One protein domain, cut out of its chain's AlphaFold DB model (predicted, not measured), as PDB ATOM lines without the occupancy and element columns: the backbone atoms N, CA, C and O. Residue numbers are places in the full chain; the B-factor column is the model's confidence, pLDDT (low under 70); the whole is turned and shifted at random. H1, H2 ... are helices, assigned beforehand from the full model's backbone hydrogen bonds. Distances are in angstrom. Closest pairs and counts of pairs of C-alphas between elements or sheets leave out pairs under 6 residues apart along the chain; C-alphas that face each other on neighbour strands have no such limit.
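What this domain is: This is residues 154 to 240 of the 240 residues of an uncharacterized protein of Porphyromonas cangingivalis (UniProt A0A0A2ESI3). One long helix, H3, makes the long axis of the model, with a small head at one end where the shorter helices H1 and H2 sit beside its first part. Residues 210 to 240, of which 210 to 238 belong to H3, stick out from this head as a long arm. The printed part has 87 residues with three named helices, H1, H2 and H3 in chain order, and no named strand; the class is all helix. The whole is extended, with a radius of gyration of the C-alphas of 23.1 A, and spans 79 by 25 by 21 A.

How they stand to each other: H3, residues 192 to 238, touches H1, residues 154 to 171, at a steep tilt of 53 degrees, running the same way. Their closest C-alphas, those of Tyr 167 and Val 202, are 5.8 A apart; H1 touches H3 with residues 163 to 170 alone, and H3 touches H1 with residues 198 to 206 alone. H2, residues 176 to 187, is close to H3 but not clearly touching, with the closest C-alphas, Phe 186 and Ile 195, 7.6 A apart, at a steep tilt of 59 degrees, opposite ways. H2 is also close to H1 but not clearly touching: the closest C-alphas, Asp 160 and Phe 186, are 7.3 A apart, at a shallow tilt of 26 degrees, opposite ways. In H1, H2 and H3 every O i to N i+4 pair is within hydrogen-bond range.

Where its parts are: H3 runs 68.9 A from C-alpha 192 at (228.004, 67.608, 299.570) to C-alpha 238 at (285.725, 103.606, 288.766). H1 begins at C-alpha 154, (234.809, 63.742, 315.311), and is 26.2 A long; H2 is 16.1 A long.

The domain as a whole: The C-alphas farthest apart, Tyr 188 and Lys 240, are 78.5 A apart. The printed part has no cut, and both links are tight. Residues 172 to 177 also stand free. Mean pLDDT of the printed part is 89.2; residue 240, the chain's last, is under 70.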
ATOM      1  N   GLN A 154     234.019  62.587 314.866       82.06
ATOM      2  CA  GLN A 154     234.809  63.742 315.311       82.06
ATOM      3  C   GLN A 154     235.756  64.227 314.207       82.06
ATOM      4  O   GLN A 154     235.852  65.424 313.957       82.06
ATOM      5  N   ASN A 155     236.397  63.305 313.489       85.00
ATOM      6  CA  ASN A 155     237.309  63.630 312.398       85.00
ATOM      7  C   ASN A 155     236.600  64.353 311.241       85.00
ATOM      8  O   ASN A 155     237.128  65.324 310.703       85.00
ATOM      9  N   GLY A 156     235.374  63.937 310.906       83.06
ATOM     10  CA  GLY A 156     234.539  64.643 309.930       83.06
ATOM     11  C   GLY A 156     234.252  66.089 310.347       83.06
ATOM     12  O   GLY A 156     234.463  67.007 309.561       83.06
ATOM     13  N   GLN A 157     233.874  66.310 311.610       84.06
ATOM     14  CA  GLN A 157     233.619  67.658 312.138       84.06
ATOM     15  C   GLN A 157     234.874  68.543 312.131       84.06
ATOM     16  O   GLN A 157     234.788  69.728 311.817       84.06
ATOM     17  N   LEU A 158     236.045  67.981 312.446       87.19
ATOM     18  CA  LEU A 158     237.313  68.713 312.376       87.19
ATOM     19  C   LEU A 158     237.653  69.120 310.940       87.19
ATOM     20  O   LEU A 158     238.024  70.268 310.710       87.19
ATOM     21  N   SER A 159     237.479  68.212 309.978       87.81
ATOM     22  CA  SER A 159     237.692  68.518 308.560       87.81
ATOM     23  C   SER A 159     236.725  69.585 308.043       87.81
ATOM     24  O   SER A 159     237.120  70.423 307.234       87.81
ATOM     25  N   ASP A 160     235.469  69.554 308.484       89.81
ATOM     26  CA  ASP A 160     234.470  70.551 308.107       89.81
ATOM     27  C   ASP A 160     234.826  71.926 308.693       89.81
ATOM     28  O   ASP A 160     234.757  72.938 307.995       89.81
ATOM     29  N   ASN A 161     235.272  71.969 309.951       89.69
ATOM     30  CA  ASN A 161     235.710  73.202 310.604       89.69
ATOM     31  C   ASN A 161     236.972  73.797 309.956       89.69
ATOM     32  O   ASN A 161     237.044  75.016 309.792       89.69
ATOM     33  N   ASP A 162     237.935  72.965 309.547       92.69
ATOM     34  CA  ASP A 162     239.107  73.416 308.784       92.69
ATOM     35  C   ASP A 162     238.693  74.062 307.455       92.69
ATOM     36  O   ASP A 162     239.121  75.174 307.129       92.69
ATOM     37  N   LEU A 163     237.784  73.414 306.719       92.94
ATOM     38  CA  LEU A 163     237.288  73.938 305.451       92.94
ATOM     39  C   LEU A 163     236.530  75.261 305.638       92.94
ATOM     40  O   LEU A 163     236.776  76.211 304.890       92.94
ATOM     41  N   LYS A 164     235.669  75.360 306.661       91.56
ATOM     42  CA  LYS A 164     234.990  76.616 307.033       91.56
ATOM     43  C   LYS A 164     236.000  77.729 307.317       91.56
ATOM     44  O   LYS A 164     235.849  78.838 306.806       91.56
ATOM     45  N   TYR A 165     237.043  77.439 308.095       91.56
ATOM     46  CA  TYR A 165     238.074  78.416 308.444       91.56
ATOM     47  C   TYR A 165     238.842  78.914 307.214       91.56
ATOM     48  O   TYR A 165     238.980  80.125 307.019       91.56
ATOM     49  N   ARG A 166     239.301  78.003 306.347       93.06
ATOM     50  CA  ARG A 166     240.016  78.359 305.110       93.06
ATOM     51  C   ARG A 166     239.141  79.168 304.153       93.06
ATOM     52  O   ARG A 166     239.613  80.148 303.578       93.06
ATOM     53  N   TYR A 167     237.859  78.821 304.045       91.62
ATOM     54  CA  TYR A 167     236.889  79.575 303.253       91.62
ATOM     55  C   TYR A 167     236.702  81.005 303.766       91.62
ATOM     56  O   TYR A 167     236.815  81.957 302.996       91.62
ATOM     57  N   ILE A 168     236.500  81.187 305.073       90.25
ATOM     58  CA  ILE A 168     236.383  82.523 305.675       90.25
ATOM     59  C   ILE A 168     237.664  83.336 305.448       90.25
ATOM     60  O   ILE A 168     237.602  84.509 305.079       90.25
ATOM     61  N   LYS A 169     238.832  82.704 305.606       90.12
ATOM     62  CA  LYS A 169     240.132  83.343 305.381       90.12
ATOM     63  C   LYS A 169     240.308  83.827 303.937       90.12
ATOM     64  O   LYS A 169     240.885  84.891 303.738       90.12
ATOM     65  N   MET A 170     239.808  83.079 302.952       89.62
ATOM     66  CA  MET A 170     239.835  83.478 301.540       89.62
ATOM     67  C   MET A 170     239.026  84.755 301.279       89.62
ATOM     68  O   MET A 170     239.484  85.622 300.538       89.62
ATOM     69  N   TYR A 171     237.833  84.880 301.870       85.81
ATOM     70  CA  TYR A 171     236.963  86.037 301.636       85.81
ATOM     71  C   TYR A 171     237.447  87.320 302.319       85.81
ATOM     72  O   TYR A 171     237.018  88.400 301.923       85.81
ATOM     73  N   GLY A 172     238.318  87.229 303.330       81.19
ATOM     74  CA  GLY A 172     238.929  88.384 304.003       81.19
ATOM     75  C   GLY A 172     237.983  89.204 304.893       81.19
ATOM     76  O   GLY A 172     238.453  89.896 305.792       81.19
ATOM     77  N   GLU A 173     236.666  89.081 304.707       79.06
ATOM     78  CA  GLU A 173     235.624  89.744 305.490       79.06
ATOM     79  C   GLU A 173     234.590  88.735 306.005       79.06
ATOM     80  O   GLU A 173     234.109  87.863 305.274       79.06
ATOM     81  N   VAL A 174     234.202  88.883 307.274       73.50
ATOM     82  CA  VAL A 174     233.170  88.056 307.907       73.50
ATOM     83  C   VAL A 174     231.840  88.800 307.843       73.50
ATOM     84  O   VAL A 174     231.545  89.635 308.693       73.50
ATOM     85  N   ASN A 175     231.016  88.499 306.838       79.38
ATOM     86  CA  ASN A 175     229.622  88.944 306.837       79.38
ATOM     87  C   ASN A 175     228.779  87.955 307.663       79.38
ATOM     88  O   ASN A 175     228.805  86.752 307.398       79.38
ATOM     89  N   GLN A 176     228.026  88.460 308.646       81.38
ATOM     90  CA  GLN A 176     227.165  87.664 309.528       81.38
ATOM     91  C   GLN A 176     226.171  86.792 308.748       81.38
ATOM     92  O   GLN A 176     225.954  85.638 309.110       81.38
ATOM     93  N   GLU A 177     225.611  87.307 307.653       84.19
ATOM     94  CA  GLU A 177     224.676  86.563 306.804       84.19
ATOM     95  C   GLU A 177     225.373  85.397 306.087       84.19
ATOM     96  O   GLU A 177     224.891  84.265 306.093       84.19
ATOM     97  N   LYS A 178     226.572  85.639 305.537       82.56
ATOM     98  CA  LYS A 178     227.374  84.597 304.881       82.56
ATOM     99  C   LYS A 178     227.838  83.531 305.870       82.56
ATOM    100  O   LYS A 178     227.833  82.353 305.528       82.56
ATOM    101  N   LEU A 179     228.210  83.930 307.087       87.06
ATOM    102  CA  LEU A 179     228.603  83.006 308.148       87.06
ATOM    103  C   LEU A 179     227.427  82.122 308.582       87.06
ATOM    104  O   LEU A 179     227.596  80.918 308.747       87.06
ATOM    105  N   MET A 180     226.232  82.702 308.716       85.94
ATOM    106  CA  MET A 180     225.020  81.961 309.063       85.94
ATOM    107  C   MET A 180     224.617  80.973 307.961       85.94
ATOM    108  O   MET A 180     224.282  79.824 308.256       85.94
ATOM    109  N   ASN A 181     224.715  81.382 306.693       86.56
ATOM    110  CA  ASN A 181     224.472  80.498 305.553       86.56
ATOM    111  C   ASN A 181     225.504  79.362 305.487       86.56
ATOM    112  O   ASN A 181     225.131  78.212 305.265       86.56
ATOM    113  N   LEU A 182     226.783  79.657 305.745       89.12
ATOM    114  CA  LEU A 182     227.848  78.655 305.803       89.12
ATOM    115  C   LEU A 182     227.616  77.652 306.942       89.12
ATOM    116  O   LEU A 182     227.767  76.450 306.751       89.12
ATOM    117  N   GLU A 183     227.207  78.120 308.120       87.81
ATOM    118  CA  GLU A 183     226.890  77.235 309.240       87.81
ATOM    119  C   GLU A 183     225.679  76.349 308.931       87.81
ATOM    120  O   GLU A 183     225.715  75.140 309.159       87.81
ATOM    121  N   THR A 184     224.640  76.923 308.323       87.44
ATOM    122  CA  THR A 184     223.443  76.186 307.900       87.44
ATOM    123  C   THR A 184     223.789  75.101 306.881       87.44
ATOM    124  O   THR A 184     223.322  73.972 307.027       87.44
ATOM    125  N   LEU A 185     224.652  75.405 305.907       88.44
ATOM    126  CA  LEU A 185     225.087  74.473 304.865       88.44
ATOM    127  C   LEU A 185     225.858  73.269 305.420       88.44
ATOM    128  O   LEU A 185     225.721  72.165 304.915       88.44
ATOM    129  N   PHE A 186     226.685  73.451 306.446       87.19
ATOM    130  CA  PHE A 186     227.486  72.351 306.996       87.19
ATOM    131  C   PHE A 186     226.766  71.571 308.104       87.19
ATOM    132  O   PHE A 186     227.048  70.385 308.292       87.19
ATOM    133  N   THR A 187     225.854  72.225 308.830       83.62
ATOM    134  CA  THR A 187     225.230  71.670 310.039       83.62
ATOM    135  C   THR A 187     223.792  71.204 309.806       83.62
ATOM    136  O   THR A 187     223.449  70.100 310.222       83.62
ATOM    137  N   TYR A 188     222.944  72.002 309.143       82.06
ATOM    138  CA  TYR A 188     221.501  71.727 309.035       82.06
ATOM    139  C   TYR A 188     221.093  71.164 307.667       82.06
ATOM    140  O   TYR A 188     220.347  70.193 307.588       82.06
ATOM    141  N   GLN A 189     221.604  71.752 306.584       82.38
ATOM    142  CA  GLN A 189     221.334  71.363 305.198       82.38
ATOM    143  C   GLN A 189     222.632  70.926 304.521       82.38
ATOM    144  O   GLN A 189     223.134  71.610 303.632       82.38
ATOM    145  N   ARG A 190     223.186  69.792 304.974       83.94
ATOM    146  CA  ARG A 190     224.440  69.251 304.434       83.94
ATOM    147  C   ARG A 190     224.289  68.903 302.956       83.94
ATOM    148  O   ARG A 190     223.755  67.850 302.620       83.94
ATOM    149  N   ASP A 191     224.808  69.774 302.101       86.88
ATOM    150  CA  ASP A 191     224.900  69.563 300.660       86.88
ATOM    151  C   ASP A 191     226.358  69.291 300.274       86.88
ATOM    152  O   ASP A 191     227.209  70.185 300.271       86.88
ATOM    153  N   GLU A 192     226.656  68.029 299.959       87.75
ATOM    154  CA  GLU A 192     228.004  67.608 299.570       87.75
ATOM    155  C   GLU A 192     228.495  68.296 298.291       87.75
ATOM    156  O   GLU A 192     229.697  68.534 298.164       87.75
ATOM    157  N   GLN A 193     227.601  68.665 297.368       89.06
ATOM    158  CA  GLN A 193     227.984  69.330 296.121       89.06
ATOM    159  C   GLN A 193     228.458  70.756 296.393       89.06
ATOM    160  O   GLN A 193     229.507  71.175 295.900       89.06
ATOM    161  N   GLN A 194     227.729  71.487 297.234       88.75
ATOM    162  CA  GLN A 194     228.109  72.843 297.630       88.75
ATOM    163  C   GLN A 194     229.385  72.851 298.477       88.75
ATOM    164  O   GLN A 194     230.246  73.711 298.298       88.75
ATOM    165  N   ILE A 195     229.553  71.869 299.367       90.44
ATOM    166  CA  ILE A 195     230.787  71.706 300.148       90.44
ATOM    167  C   ILE A 195     231.978  71.393 299.228       90.44
ATOM    168  O   ILE A 195     233.068  71.936 299.429       90.44
ATOM    169  N   ALA A 196     231.790  70.562 298.198       91.56
ATOM    170  CA  ALA A 196     232.824  70.280 297.201       91.56
ATOM    171  C   ALA A 196     233.204  71.535 296.400       91.56
ATOM    172  O   ALA A 196     234.391  71.806 296.218       91.56
ATOM    173  N   LEU A 197     232.218  72.342 296.005       92.12
ATOM    174  CA  LEU A 197     232.443  73.614 295.318       92.12
ATOM    175  C   LEU A 197     233.216  74.609 296.201       92.12
ATOM    176  O   LEU A 197     234.170  75.238 295.748       92.12
ATOM    177  N   ILE A 198     232.858  74.705 297.486       91.50
ATOM    178  CA  ILE A 198     233.597  75.496 298.481       91.50
ATOM    179  C   ILE A 198     235.055  75.032 298.575       91.50
ATOM    180  O   ILE A 198     235.965  75.862 298.590       91.50
ATOM    181  N   ARG A 199     235.296  73.716 298.603       94.12
ATOM    182  CA  ARG A 199     236.651  73.150 298.634       94.12
ATOM    183  C   ARG A 199     237.457  73.528 297.396       94.12
ATOM    184  O   ARG A 199     238.585  73.991 297.541       94.12
ATOM    185  N   GLU A 200     236.879  73.398 296.209       94.81
ATOM    186  CA  GLU A 200     237.547  73.756 294.955       94.81
ATOM    187  C   GLU A 200     237.892  75.252 294.888       94.81
ATOM    188  O   GLU A 200     239.000  75.625 294.483       94.81
ATOM    189  N   GLN A 201     236.979  76.119 295.339       92.62
ATOM    190  CA  GLN A 201     237.213  77.564 295.416       92.62
ATOM    191  C   GLN A 201     238.395  77.896 296.331       92.62
ATOM    192  O   GLN A 201     239.297  78.635 295.932       92.62
ATOM    193  N   VAL A 202     238.415  77.313 297.533       94.25
ATOM    194  CA  VAL A 202     239.494  77.508 298.510       94.25
ATOM    195  C   VAL A 202     240.827  77.006 297.964       94.25
ATOM    196  O   VAL A 202     241.821  77.728 298.017       94.25
ATOM    197  N   GLU A 203     240.863  75.799 297.398       94.44
ATOM    198  CA  GLU A 203     242.087  75.224 296.827       94.44
ATOM    199  C   GLU A 203     242.635  76.060 295.669       94.44
ATOM    200  O   GLU A 203     243.847  76.265 295.555       94.44
ATOM    201  N   THR A 204     241.751  76.573 294.814       94.81
ATOM    202  CA  THR A 204     242.140  77.427 293.690       94.81
ATOM    203  C   THR A 204     242.716  78.749 294.181       94.81
ATOM    204  O   THR A 204     243.781  79.161 293.720       94.81
ATOM    205  N   TYR A 205     242.067  79.391 295.153       93.81
ATOM    206  CA  TYR A 205     242.571  80.623 295.750       93.81
ATOM    207  C   TYR A 205     243.933  80.427 296.419       93.81
ATOM    208  O   TYR A 205     244.858  81.196 296.165       93.81
ATOM    209  N   GLU A 206     244.099  79.378 297.226       93.50
ATOM    210  CA  GLU A 206     245.375  79.089 297.885       93.50
ATOM    211  C   GLU A 206     246.500  78.832 296.881       93.50
ATOM    212  O   GLU A 206     247.626  79.298 297.081       93.50
ATOM    213  N   ARG A 207     246.198  78.154 295.766       95.25
ATOM    214  CA  ARG A 207     247.150  77.948 294.669       95.25
ATOM    215  C   ARG A 207     247.573  79.274 294.037       95.25
ATOM    216  O   ARG A 207     248.768  79.492 293.853       95.25
ATOM    217  N   LEU A 208     246.620  80.165 293.760       95.25
ATOM    218  CA  LEU A 208     246.892  81.488 293.190       95.25
ATOM    219  C   LEU A 208     247.702  82.371 294.147       95.25
ATOM    220  O   LEU A 208     248.665  83.010 293.728       95.25
ATOM    221  N   VAL A 209     247.358  82.375 295.438       93.50
ATOM    222  CA  VAL A 209     248.102  83.114 296.469       93.50
ATOM    223  C   VAL A 209     249.536  82.603 296.569       93.50
ATOM    224  O   VAL A 209     250.470  83.404 296.628       93.50
ATOM    225  N   LYS A 210     249.730  81.281 296.539       94.62
ATOM    226  CA  LYS A 210     251.061  80.674 296.558       94.62
ATOM    227  C   LYS A 210     251.875  81.059 295.325       94.62
ATOM    228  O   LYS A 210     253.016  81.486 295.464       94.62
ATOM    229  N   GLU A 211     251.287  80.978 294.134       95.81
ATOM    230  CA  GLU A 211     251.967  81.352 292.891       95.81
ATOM    231  C   GLU A 211     252.351  82.841 292.880       95.81
ATOM    232  O   GLU A 211     253.459  83.207 292.479       95.81
ATOM    233  N   GLN A 212     251.466  83.714 293.365       94.25
ATOM    234  CA  GLN A 212     251.739  85.144 293.476       94.25
ATOM    235  C   GLN A 212     252.862  85.433 294.481       94.25
ATOM    236  O   GLN A 212     253.728  86.276 294.219       94.25
ATOM    237  N   ALA A 213     252.877  84.730 295.616       94.75
ATOM    238  CA  ALA A 213     253.947  84.830 296.602       94.75
ATOM    239  C   ALA A 213     255.294  84.383 296.010       94.75
ATOM    240  O   ALA A 213     256.270  85.124 296.110       94.75
ATOM    241  N   GLU A 214     255.331  83.251 295.297       95.69
ATOM    242  CA  GLU A 214     256.538  82.752 294.622       95.69
ATOM    243  C   GLU A 214     257.043  83.722 293.542       95.69
ATOM    244  O   GLU A 214     258.241  83.996 293.459       95.69
ATOM    245  N   LYS A 215     256.148  84.295 292.725       95.25
ATOM    246  CA  LYS A 215     256.515  85.322 291.730       95.25
ATOM    247  C   LYS A 215     257.100  86.565 292.392       95.25
ATOM    248  O   LYS A 215     258.097  87.103 291.913       95.25
ATOM    249  N   THR A 216     256.506  86.998 293.499       95.69
ATOM    250  CA  THR A 216     256.975  88.161 294.264       95.69
ATOM    251  C   THR A 216     258.349  87.898 294.879       95.69
ATOM    252  O   THR A 216     259.226  88.760 294.829       95.69
ATOM    253  N   GLU A 217     258.570  86.702 295.417       94.31
ATOM    254  CA  GLU A 217     259.861  86.294 295.969       94.31
ATOM    255  C   GLU A 217     260.939  86.211 294.882       94.31
ATOM    256  O   GLU A 217     262.010  86.797 295.036       94.31
ATOM    257  N   ARG A 218     260.638  85.601 293.727       93.81
ATOM    258  CA  ARG A 218     261.551  85.589 292.571       93.81
ATOM    259  C   ARG A 218     261.880  86.997 292.078       93.81
ATOM    260  O   ARG A 218     263.035  87.275 291.772       93.81
ATOM    261  N   ALA A 219     260.901  87.902 292.038       93.81
ATOM    262  CA  ALA A 219     261.141  89.300 291.680       93.81
ATOM    263  C   ALA A 219     262.073  89.998 292.689       93.81
ATOM    264  O   ALA A 219     262.974  90.739 292.290       93.81
ATOM    265  N   ARG A 220     261.921  89.726 293.993       93.88
ATOM    266  CA  ARG A 220     262.836  90.232 295.032       93.88
ATOM    267  C   ARG A 220     264.254  89.675 294.888       93.88
ATOM    268  O   ARG A 220     265.211  90.436 294.982       93.88
ATOM    269  N   LEU A 221     264.402  88.382 294.605       94.75
ATOM    270  CA  LEU A 221     265.716  87.773 294.380       94.75
ATOM    271  C   LEU A 221     266.397  88.346 293.128       94.75
ATOM    272  O   LEU A 221     267.555  88.755 293.195       94.75
ATOM    273  N   ASN A 222     265.665  88.468 292.018       94.56
ATOM    274  CA  ASN A 222     266.192  89.029 290.772       94.56
ATOM    275  C   ASN A 222     266.594  90.504 290.921       94.56
ATOM    276  O   ASN A 222     267.635  90.907 290.412       94.56
ATOM    277  N   THR A 223     265.804  91.314 291.634       92.75
ATOM    278  CA  THR A 223     266.151  92.724 291.900       92.75
ATOM    279  C   THR A 223     267.366  92.852 292.814       92.75
ATOM    280  O   THR A 223     268.222  93.698 292.564       92.75
ATOM    281  N   SER A 224     267.502  91.985 293.824       92.50
ATOM    282  CA  SER A 224     268.709  91.930 294.657       92.50
ATOM    283  C   SER A 224     269.951  91.591 293.829       92.50
ATOM    284  O   SER A 224     270.954  92.297 293.916       92.50
ATOM    285  N   GLN A 225     269.872  90.571 292.967       93.94
ATOM    286  CA  GLN A 225     270.976  90.186 292.082       93.94
ATOM    287  C   GLN A 225     271.323  91.284 291.066       93.94
ATOM    288  O   GLN A 225     272.498  91.579 290.856       93.94
ATOM    289  N   ALA A 226     270.321  91.936 290.465       92.12
ATOM    290  CA  ALA A 226     270.542  93.043 289.536       92.12
ATOM    291  C   ALA A 226     271.255  94.226 290.214       92.12
ATOM    292  O   ALA A 226     272.201  94.777 289.655       92.12
ATOM    293  N   ASN A 227     270.857  94.567 291.444       94.31
ATOM    294  CA  ASN A 227     271.503  95.618 292.229       94.31
ATOM    295  C   ASN A 227     272.955  95.266 292.591       94.31
ATOM    296  O   ASN A 227     273.824  96.139 292.570       94.31
ATOM    297  N   GLU A 228     273.247  94.003 292.917       94.00
ATOM    298  CA  GLU A 228     274.621  93.545 293.163       94.00
ATOM    299  C   GLU A 228     275.488  93.623 291.903       94.00
ATOM    300  O   GLU A 228     276.596  94.160 291.957       94.00
ATOM    301  N   LEU A 229     274.977  93.158 290.759       93.94
ATOM    302  CA  LEU A 229     275.673  93.255 289.474       93.94
ATOM    303  C   LEU A 229     275.916  94.714 289.068       93.94
ATOM    304  O   LEU A 229     277.005  95.043 288.596       93.94
ATOM    305  N   GLN A 230     274.947  95.603 289.297       92.94
ATOM    306  CA  GLN A 230     275.109  97.032 289.034       92.94
ATOM    307  C   GLN A 230     276.219  97.642 289.903       92.94
ATOM    308  O   GLN A 230     277.100  98.320 289.373       92.94
ATOM    309  N   LYS A 231     276.243  97.348 291.212       93.06
ATOM    310  CA  LYS A 231     277.323  97.798 292.110       93.06
ATOM    311  C   LYS A 231     278.694  97.293 291.656       93.06
ATOM    312  O   LYS A 231     279.666  98.048 291.675       93.06
ATOM    313  N   GLN A 232     278.786  96.033 291.222       92.31
ATOM    314  CA  GLN A 232     280.031  95.483 290.683       92.31
ATOM    315  C   GLN A 232     280.464  96.217 289.405       92.31
ATOM    316  O   GLN A 232     281.624  96.620 289.304       92.31
ATOM    317  N   ALA A 233     279.550  96.465 288.464       89.88
ATOM    318  CA  ALA A 233     279.848  97.194 287.231       89.88
ATOM    319  C   ALA A 233     280.311  98.641 287.493       89.88
ATOM    320  O   ALA A 233     281.289  99.094 286.894       89.88
ATOM    321  N   GLU A 234     279.665  99.350 288.424       91.19
ATOM    322  CA  GLU A 234     280.075 100.694 288.855       91.19
ATOM    323  C   GLU A 234     281.480 100.684 289.479       91.19
ATOM    324  O   GLU A 234     282.312 101.525 289.135       91.19
ATOM    325  N   SER A 235     281.787  99.686 290.316       88.50
ATOM    326  CA  SER A 235     283.117  99.535 290.924       88.50
ATOM    327  C   SER A 235     284.229  99.277 289.895       88.50
ATOM    328  O   SER A 235     285.340  99.784 290.044       88.50
ATOM    329  N   ILE A 236     283.935  98.534 288.819       90.56
ATOM    330  CA  ILE A 236     284.883  98.279 287.725       90.56
ATOM    331  C   ILE A 236     285.099  99.552 286.900       90.56
ATOM    332  O   ILE A 236     286.232  99.855 286.530       90.56
ATOM    333  N   LYS A 237     284.036 100.326 286.642       84.50
ATOM    334  CA  LYS A 237     284.118 101.589 285.894       84.50
ATOM    335  C   LYS A 237     284.945 102.653 286.624       84.50
ATOM    336  O   LYS A 237     285.621 103.420 285.960       84.50
ATOM    337  N   GLN A 238     284.916 102.682 287.957       80.69
ATOM    338  CA  GLN A 238     285.725 103.606 288.766       80.69
ATOM    339  C   GLN A 238     287.211 103.218 288.870       80.69
ATOM    340  O   GLN A 238     288.024 104.044 289.271       80.69
ATOM    341  N   ARG A 239     287.578 101.970 288.544       73.06
ATOM    342  CA  ARG A 239     288.976 101.493 288.548       73.06
ATOM    343  C   ARG A 239     289.704 101.677 287.207       73.06
ATOM    344  O   ARG A 239     290.880 101.331 287.129       73.06
ATOM    345  N   LYS A 240     289.016 102.156 286.170       53.91
ATOM    346  CA  LYS A 240     289.572 102.479 284.847       53.91
ATOM    347  C   LYS A 240     289.732 103.985 284.703       53.91
ATOM    348  O   LYS A 240     290.725 104.378 284.059       53.91
TER     349      LYS A 240